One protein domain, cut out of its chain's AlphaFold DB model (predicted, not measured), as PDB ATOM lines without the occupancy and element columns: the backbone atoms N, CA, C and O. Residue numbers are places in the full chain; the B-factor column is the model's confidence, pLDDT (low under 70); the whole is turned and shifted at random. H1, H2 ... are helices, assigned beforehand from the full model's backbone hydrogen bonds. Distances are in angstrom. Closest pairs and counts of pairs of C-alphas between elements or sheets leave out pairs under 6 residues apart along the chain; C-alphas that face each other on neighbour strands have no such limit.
ATOM      1  N   ILE A   2      19.134  13.813 -12.581       78.81
ATOM      2  CA  ILE A   2      19.671  15.184 -12.315       78.81
ATOM      3  C   ILE A   2      20.261  15.334 -10.894       78.81
ATOM      4  O   ILE A   2      21.236  16.053 -10.693       78.81
ATOM      5  N   VAL A   3      19.716  14.598  -9.926       71.69
ATOM      6  CA  VAL A   3      20.138  14.594  -8.518       71.69
ATOM      7  C   VAL A   3      21.572  14.076  -8.331       71.69
ATOM      8  O   VAL A   3      22.305  14.623  -7.514       71.69
ATOM      9  N   GLU A   4      22.014  13.096  -9.123       75.25
ATOM     10  CA  GLU A   4      23.360  12.500  -9.016       75.25
ATOM     11  C   GLU A   4      24.478  13.479  -9.398       75.25
ATOM     12  O   GLU A   4      25.611  13.339  -8.947       75.25
ATOM     13  N   HIS A   5      24.159  14.482 -10.218       79.31
ATOM     14  CA  HIS A   5      25.097  15.523 -10.642       79.31
ATOM     15  C   HIS A   5      24.959  16.816  -9.829       79.31
ATOM     16  O   HIS A   5      25.714  17.763 -10.041       79.31
ATOM     17  N   SER A   6      23.994  16.877  -8.906       80.88
ATOM     18  CA  SER A   6      23.829  18.019  -8.013       80.88
ATOM     19  C   SER A   6      24.869  17.980  -6.887       80.88
ATOM     20  O   SER A   6      25.230  16.913  -6.395       80.88
ATOM     21  N   SER A   7      25.377  19.146  -6.477       81.81
ATOM     22  CA  SER A   7      26.304  19.230  -5.340       81.81
ATOM     23  C   SER A   7      25.646  18.691  -4.064       81.81
ATOM     24  O   SER A   7      24.460  18.940  -3.828       81.81
ATOM     25  N   VAL A   8      26.436  18.039  -3.204       80.50
ATOM     26  CA  VAL A   8      26.031  17.567  -1.861       80.50
ATOM     27  C   VAL A   8      25.507  18.706  -0.973       80.50
ATOM     28  O   VAL A   8      24.745  18.479  -0.034       80.50
ATOM     29  N   GLU A   9      25.892  19.946  -1.275       81.88
ATOM     30  CA  GLU A   9      25.423  21.142  -0.568       81.88
ATOM     31  C   GLU A   9      24.121  21.721  -1.138       81.88
ATOM     32  O   GLU A   9      23.520  22.602  -0.526       81.88
ATOM     33  N   SER A  10      23.667  21.244  -2.299       86.31
ATOM     34  CA  SER A  10      22.470  21.777  -2.943       86.31
ATOM     35  C   SER A  10      21.208  21.491  -2.123       86.31
ATOM     36  O   SER A  10      21.059  20.439  -1.496       86.31
ATOM     37  N   HIS A  11      20.253  22.423  -2.167       86.12
ATOM     38  CA  HIS A  11      18.973  22.272  -1.471       86.12
ATOM     39  C   HIS A  11      18.181  21.050  -1.952       86.12
ATOM     40  O   HIS A  11      17.534  20.389  -1.142       86.12
ATOM     41  N   LEU A  12      18.270  20.723  -3.246       86.38
ATOM     42  CA  LEU A  12      17.620  19.546  -3.821       86.38
ATOM     43  C   LEU A  12      18.224  18.245  -3.276       86.38
ATOM     44  O   LEU A  12      17.484  17.371  -2.831       86.38
ATOM     45  N   TYR A  13      19.557  18.137  -3.260       86.81
ATOM     46  CA  TYR A  13      20.240  16.972  -2.697       86.81
ATOM     47  C   TYR A  13      19.906  16.802  -1.214       86.81
ATOM     48  O   TYR A  13      19.590  15.700  -0.774       86.81
ATOM     49  N   ARG A  14      19.882  17.903  -0.451       87.06
ATOM     50  CA  ARG A  14      19.510  17.885   0.969       87.06
ATOM     51  C   ARG A  14      18.079  17.405   1.210       87.06
ATOM     52  O   ARG A  14      17.852  16.685   2.176       87.06
ATOM     53  N   ALA A  15      17.132  17.797   0.362       89.25
ATOM     54  CA  ALA A  15      15.738  17.379   0.496       89.25
ATOM     55  C   ALA A  15      15.543  15.878   0.216       89.25
ATOM     56  O   ALA A  15      14.709  15.244   0.853       89.25
ATOM     57  N   LEU A  16      16.312  15.312  -0.720       89.38
ATOM     58  CA  LEU A  16      16.200  13.906  -1.126       89.38
ATOM     59  C   LEU A  16      17.077  12.954  -0.302       89.38
ATOM     60  O   LEU A  16      16.721  11.791  -0.127       89.38
ATOM     61  N   HIS A  17      18.209  13.436   0.210       87.56
ATOM     62  CA  HIS A  17      19.180  12.656   0.975       87.56
ATOM     63  C   HIS A  17      19.564  13.374   2.279       87.56
ATOM     64  O   HIS A  17      20.720  13.779   2.438       87.56
ATOM     65  N   PRO A  18      18.623  13.541   3.228       85.12
ATOM     66  CA  PRO A  18      18.869  14.290   4.462       85.12
ATOM     67  C   PRO A  18      20.035  13.721   5.283       85.12
ATOM     68  O   PRO A  18      20.823  14.494   5.821       85.12
ATOM     69  N   ASP A  19      20.215  12.396   5.292       84.44
ATOM     70  CA  ASP A  19      21.267  11.720   6.068       84.44
ATOM     71  C   ASP A  19      22.681  11.927   5.493       84.44
ATOM     72  O   ASP A  19      23.685  11.842   6.203       84.44
ATOM     73  N   HIS A  20      22.778  12.215   4.193       84.25
ATOM     74  CA  HIS A  20      24.046  12.450   3.492       84.25
ATOM     75  C   HIS A  20      24.343  13.941   3.297       84.25
ATOM     76  O   HIS A  20      25.464  14.321   2.948       84.25
ATOM     77  N   ALA A  21      23.347  14.800   3.511       83.75
ATOM     78  CA  ALA A  21      23.455  16.225   3.273       83.75
ATOM     79  C   ALA A  21      24.477  16.876   4.211       83.75
ATOM     80  O   ALA A  21      24.443  16.703   5.426       83.75
ATOM     81  N   GLY A  22      25.379  17.678   3.647       84.50
ATOM     82  CA  GLY A  22      26.418  18.357   4.424       84.50
ATOM     83  C   GLY A  22      27.636  17.493   4.762       84.50
ATOM     84  O   GLY A  22      28.615  18.037   5.266       84.50
ATOM     85  N   TRP A  23      27.669  16.204   4.414       90.88
ATOM     86  CA  TRP A  23      28.886  15.388   4.501       90.88
ATOM     87  C   TRP A  23      29.816  15.622   3.308       90.88
ATOM     88  O   TRP A  23      30.109  14.734   2.509       90.88
ATOM     89  N   THR A  24      30.301  16.855   3.184       91.81
ATOM     90  CA  THR A  24      31.332  17.201   2.203       91.81
ATOM     91  C   THR A  24      32.652  16.515   2.540       91.81
ATOM     92  O   THR A  24      32.884  16.079   3.672       91.81
ATOM     93  N   ARG A  25      33.573  16.453   1.570       90.81
ATOM     94  CA  ARG A  25      34.908  15.880   1.799       90.81
ATOM     95  C   ARG A  25      35.613  16.537   2.988       90.81
ATOM     96  O   ARG A  25      36.244  15.837   3.775       90.81
ATOM     97  N   THR A  26      35.472  17.851   3.136       94.31
ATOM     98  CA  THR A  26      36.014  18.607   4.268       94.31
ATOM     99  C   THR A  26      35.416  18.130   5.588       94.31
ATOM    100  O   THR A  26      36.166  17.790   6.497       94.31
ATOM    101  N   ASN A  27      34.090  18.005   5.677       94.44
ATOM    102  CA  ASN A  27      33.423  17.561   6.905       94.44
ATOM    103  C   ASN A  27      33.770  16.109   7.260       94.44
ATOM    104  O   ASN A  27      33.999  15.799   8.428       94.44
ATOM    105  N   MET A  28      33.924  15.242   6.257       94.50
ATOM    106  CA  MET A  28      34.416  13.874   6.450       94.50
ATOM    107  C   MET A  28      35.835  13.844   7.039       94.50
ATOM    108  O   MET A  28      36.119  13.043   7.931       94.50
ATOM    109  N   LEU A  29      36.731  14.715   6.559       95.62
ATOM    110  CA  LEU A  29      38.101  14.819   7.068       95.62
ATOM    111  C   LEU A  29      38.146  15.429   8.475       95.62
ATOM    112  O   LEU A  29      38.887  14.937   9.322       95.62
ATOM    113  N   LEU A  30      37.328  16.446   8.750       96.94
ATOM    114  CA  LEU A  30      37.212  17.039  10.085       96.94
ATOM    115  C   LEU A  30      36.694  16.021  11.107       96.94
ATOM    116  O   LEU A  30      37.272  15.898  12.187       96.94
ATOM    117  N   ALA A  31      35.676  15.235  10.751       96.12
ATOM    118  CA  ALA A  31      35.193  14.149  11.599       96.12
ATOM    119  C   ALA A  31      36.285  13.097  11.855       96.12
ATOM    120  O   ALA A  31      36.465  12.663  12.990       96.12
ATOM    121  N   ALA A  32      37.078  12.739  10.839       95.50
ATOM    122  CA  ALA A  32      38.194  11.808  11.012       95.50
ATOM    123  C   ALA A  32      39.274  12.338  11.976       95.50
ATOM    124  O   ALA A  32      39.830  11.567  12.760       95.50
ATOM    125  N   ILE A  33      39.554  13.645  11.955       97.69
ATOM    126  CA  ILE A  33      40.467  14.282  12.915       97.69
ATOM    127  C   ILE A  33      39.881  14.220  14.330       97.69
ATOM    128  O   ILE A  33      40.583  13.827  15.262       97.69
ATOM    129  N   ALA A  34      38.601  14.563  14.495       97.25
ATOM    130  CA  ALA A  34      37.927  14.511  15.790       97.25
ATOM    131  C   ALA A  34      37.935  13.090  16.387       97.25
ATOM    132  O   ALA A  34      38.286  12.921  17.557       97.25
ATOM    133  N   ASP A  35      37.664  12.066  15.572       96.12
ATOM    134  CA  ASP A  35      37.744  10.658  15.980       96.12
ATOM    135  C   ASP A  35      39.154  10.277  16.456       96.12
ATOM    136  O   ASP A  35      39.321   9.614  17.485       96.12
ATOM    137  N   ALA A  36      40.188  10.703  15.722       96.44
ATOM    138  CA  ALA A  36      41.578  10.423  16.071       96.44
ATOM    139  C   ALA A  36      41.978  11.087  17.398       96.44
ATOM    140  O   ALA A  36      42.674  10.473  18.211       96.44
ATOM    141  N   LEU A  37      41.508  12.312  17.650       97.75
ATOM    142  CA  LEU A  37      41.749  13.032  18.901       97.75
ATOM    143  C   LEU A  37      41.036  12.376  20.086       97.75
ATOM    144  O   LEU A  37      41.669  12.147  21.119       97.75
ATOM    145  N   ALA A  38      39.761  12.012  19.928       96.19
ATOM    146  CA  ALA A  38      39.010  11.292  20.954       96.19
ATOM    147  C   ALA A  38      39.684   9.954  21.291       96.19
ATOM    148  O   ALA A  38      39.857   9.603  22.462       96.19
ATOM    149  N   TRP A  39      40.148   9.232  20.267       95.38
ATOM    150  CA  TRP A  39      40.902   8.000  20.453       95.38
ATOM    151  C   TRP A  39      42.229   8.230  21.187       95.38
ATOM    152  O   TRP A  39      42.544   7.482  22.113       95.38
ATOM    153  N   LEU A  40      42.992   9.265  20.825       97.25
ATOM    154  CA  LEU A  40      44.266   9.592  21.470       97.25
ATOM    155  C   LEU A  40      44.073   9.970  22.943       97.25
ATOM    156  O   LEU A  40      44.844   9.535  23.803       97.25
ATOM    157  N   GLN A  41      43.047  10.770  23.241       97.25
ATOM    158  CA  GLN A  41      42.681  11.123  24.608       97.25
ATOM    159  C   GLN A  41      42.343   9.863  25.404       97.25
ATOM    160  O   GLN A  41      42.905   9.648  26.478       97.25
ATOM    161  N   TRP A  42      41.484   8.999  24.856       97.31
ATOM    162  CA  TRP A  42      41.118   7.729  25.474       97.31
ATOM    163  C   TRP A  42      42.333   6.822  25.710       97.31
ATOM    164  O   TRP A  42      42.481   6.276  26.805       97.31
ATOM    165  N   ALA A  43      43.242   6.707  24.739       96.44
ATOM    166  CA  ALA A  43      44.423   5.849  24.819       96.44
ATOM    167  C   ALA A  43      45.349   6.213  25.993       96.44
ATOM    168  O   ALA A  43      46.034   5.350  26.542       96.44
ATOM    169  N   LYS A  44      45.334   7.479  26.428       97.00
ATOM    170  CA  LYS A  44      46.105   7.970  27.580       97.00
ATOM    171  C   LYS A  44      45.456   7.662  28.938       97.00
ATOM    172  O   LYS A  44      46.099   7.837  29.973       97.00
ATOM    173  N   THR A  45      44.206   7.199  28.970       97.31
ATOM    174  CA  THR A  45      43.467   6.917  30.214       97.31
ATOM    175  C   THR A  45      43.759   5.520  30.781       97.31
ATOM    176  O   THR A  45      44.308   4.642  30.111       97.31
ATOM    177  N   LYS A  46      43.345   5.271  32.036       96.88
ATOM    178  CA  LYS A  46      43.367   3.917  32.631       96.88
ATOM    179  C   LYS A  46      42.480   2.933  31.857       96.88
ATOM    180  O   LYS A  46      42.820   1.754  31.780       96.88
ATOM    181  N   ASP A  47      41.385   3.420  31.280       94.56
ATOM    182  CA  ASP A  47      40.474   2.621  30.458       94.56
ATOM    183  C   ASP A  47      41.122   2.234  29.127       94.56
ATOM    184  O   ASP A  47      41.036   1.070  28.736       94.56
ATOM    185  N   GLY A  48      41.883   3.148  28.516       93.56
ATOM    186  CA  GLY A  48      42.735   2.869  27.358       93.56
ATOM    187  C   GLY A  48      43.727   1.739  27.620       93.56
ATOM    188  O   GLY A  48      43.784   0.771  26.863       93.56
ATOM    189  N   ARG A  49      44.429   1.782  28.764       94.69
ATOM    190  CA  ARG A  49      45.359   0.710  29.180       94.69
ATOM    191  C   ARG A  49      44.682  -0.650  29.353       94.69
ATOM    192  O   ARG A  49      45.319  -1.677  29.154       94.69
ATOM    193  N   LYS A  50      43.408  -0.665  29.755       95.75
ATOM    194  CA  LYS A  50      42.614  -1.888  29.952       95.75
ATOM    195  C   LYS A  50      41.749  -2.246  28.739       95.75
ATOM    196  O   LYS A  50      40.982  -3.202  28.829       95.75
ATOM    197  N   ASN A  51      41.856  -1.494  27.641       91.25
ATOM    198  CA  ASN A  51      41.028  -1.615  26.442       91.25
ATOM    199  C   ASN A  51      39.513  -1.644  26.745       91.25
ATOM    200  O   ASN A  51      38.777  -2.497  26.251       91.25
ATOM    201  N   ARG A  52      39.043  -0.730  27.600       91.06
ATOM    202  CA  ARG A  52      37.626  -0.590  27.982       91.06
ATOM    203  C   ARG A  52      37.066   0.728  27.470       91.06
ATOM    204  O   ARG A  52      37.816   1.686  27.344       91.06
ATOM    205  N   ASN A  53      35.756   0.779  27.220       89.69
ATOM    206  CA  ASN A  53      35.030   2.017  26.903       89.69
ATOM    207  C   ASN A  53      35.686   2.852  25.787       89.69
ATOM    208  O   ASN A  53      35.822   4.066  25.914       89.69
ATOM    209  N   ARG A  54      36.161   2.198  24.718       91.19
ATOM    210  CA  ARG A  54      36.734   2.913  23.572       91.19
ATOM    211  C   ARG A  54      35.652   3.814  22.954       91.19
ATOM    212  O   ARG A  54      34.547   3.312  22.760       91.19
ATOM    213  N   PRO A  55      35.956   5.085  22.638       93.19
ATOM    214  CA  PRO A  55      34.994   5.971  21.998       93.19
ATOM    215  C   PRO A  55      34.602   5.440  20.617       93.19
ATOM    216  O   PRO A  55      35.455   4.936  19.872       93.19
ATOM    217  N   ASP A  56      33.316   5.564  20.307       92.75
ATOM    218  CA  ASP A  56      32.773   5.267  18.989       92.75
ATOM    219  C   ASP A  56      33.042   6.446  18.032       92.75
ATOM    220  O   ASP A  56      33.076   7.596  18.481       92.75
ATOM    221  N   PRO A  57      33.285   6.185  16.733       93.00
ATOM    222  CA  PRO A  57      33.447   7.241  15.736       93.00
ATOM    223  C   PRO A  57      32.183   8.094  15.585       93.00
ATOM    224  O   PRO A  57      31.075   7.593  15.771       93.00
ATOM    225  N   ILE A  58      32.342   9.346  15.152       92.88
ATOM    226  CA  ILE A  58      31.221  10.204  14.750       92.88
ATOM    227  C   ILE A  58      30.462   9.538  13.595       92.88
ATOM    228  O   ILE A  58      31.057   9.206  12.563       92.88
ATOM    229  N   GLU A  59      29.149   9.378  13.758       90.94
ATOM    230  CA  GLU A  59      28.267   8.794  12.746       90.94
ATOM    231  C   GLU A  59      28.312   9.612  11.455       90.94
ATOM    232  O   GLU A  59      28.074  10.820  11.460       90.94
ATOM    233  N   ARG A  60      28.662   8.955  10.345       91.31
ATOM    234  CA  ARG A  60      28.760   9.589   9.027       91.31
ATOM    235  C   ARG A  60      28.644   8.561   7.900       91.31
ATOM    236  O   ARG A  60      28.922   7.380   8.129       91.31
ATOM    237  N   PRO A  61      28.296   8.986   6.673       90.69
ATOM    238  CA  PRO A  61      28.180   8.099   5.525       90.69
ATOM    239  C   PRO A  61      29.411   7.206   5.333       90.69
ATOM    240  O   PRO A  61      30.541   7.686   5.244       90.69
ATOM    241  N   GLY A  62      29.180   5.893   5.266       88.00
ATOM    242  CA  GLY A  62      30.228   4.889   5.064       88.00
ATOM    243  C   GLY A  62      31.037   4.518   6.312       88.00
ATOM    244  O   GLY A  62      31.962   3.716   6.203       88.00
ATOM    245  N   VAL A  63      30.708   5.062   7.489       89.38
ATOM    246  CA  VAL A  63      31.355   4.705   8.758       89.38
ATOM    247  C   VAL A  63      30.319   4.131   9.712       89.38
ATOM    248  O   VAL A  63      29.502   4.856  10.271       89.38
ATOM    249  N   GLU A  64      30.374   2.814   9.914       84.00
ATOM    250  CA  GLU A  64      29.552   2.141  10.921       84.00
ATOM    251  C   GLU A  64      30.273   2.099  12.280       84.00
ATOM    252  O   GLU A  64      31.479   1.811  12.335       84.00
ATOM    253  N   PRO A  65      29.556   2.324  13.398       80.00
ATOM    254  CA  PRO A  65      30.110   2.096  14.724       80.00
ATOM    255  C   PRO A  65      30.431   0.611  14.919       80.00
ATOM    256  O   PRO A  65      29.821  -0.284  14.321       80.00
ATOM    257  N   LYS A  66      31.392   0.315  15.800       76.88
ATOM    258  CA  LYS A  66      31.711  -1.079  16.114       76.88
ATOM    259  C   LYS A  66      30.516  -1.722  16.806       76.88
ATOM    260  O   LYS A  66      30.155  -1.352  17.921       76.88
TER     261      LYS A  66
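This is residues 2 to 66 of the 106 residues of an uncharacterized protein of Mycolicibacterium conceptionense (UniProt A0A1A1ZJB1). One long helix, H3, makes much of the length of an elongated model, with the short helices H1 and H2 forming a small head beyond its first end and the short H4 at its other end. From H4 a long stretch without a named element, residues 50 to 66, folds back alongside H3, and it turns again near Pro 61. The printed part has 65 residues with four named helices, in the order H1, H2, H3, H4, and no named strand; the class is all helix. It is only just loose, close to extended, with a radius of gyration of the C-alphas of 16.0 A, and its outline is a rod spanning 51 by 19 by 13 A.

H3, residues 25 to 43, touches no helix. It is close to but not clearly touching H4, residues 46 to 49; their closest C-alphas, those of Trp 42 and Gly 48, are 5.5 A apart. H2, residues 11 to 16, is apart from H3 and from H4. H1, residues 2 to 5, is close to but not clearly touching H2, and their closest C-alphas, those of Val 3 and Tyr 13, are 6.3 A apart. H1 is apart from H3 and H4. Every O i to N i+4 pair is within hydrogen-bond range in H2 and H3; H1 and H4 are too short for such a pair, and each has its one O i to N i+3 pair within range.

H3 measures 26.9 A from C-alpha 25 at (34.908, 15.880, 1.799) to C-alpha 43 at (44.423, 5.849, 24.819). H4 measures 5.1 A, H2 8.8 A and H1 5.7 A, the last beginning at C-alpha 2 at (19.671, 15.184, -12.315).

The two C-alphas farthest apart, those of Ile 2 and Lys 46, are 52.0 A apart. The printed part has no cut. The links H1 to H2 and H3 to H4 are tight, and H2 to H3 is short. Mean pLDDT of the printed part is 90.0, and no printed residue is under 70.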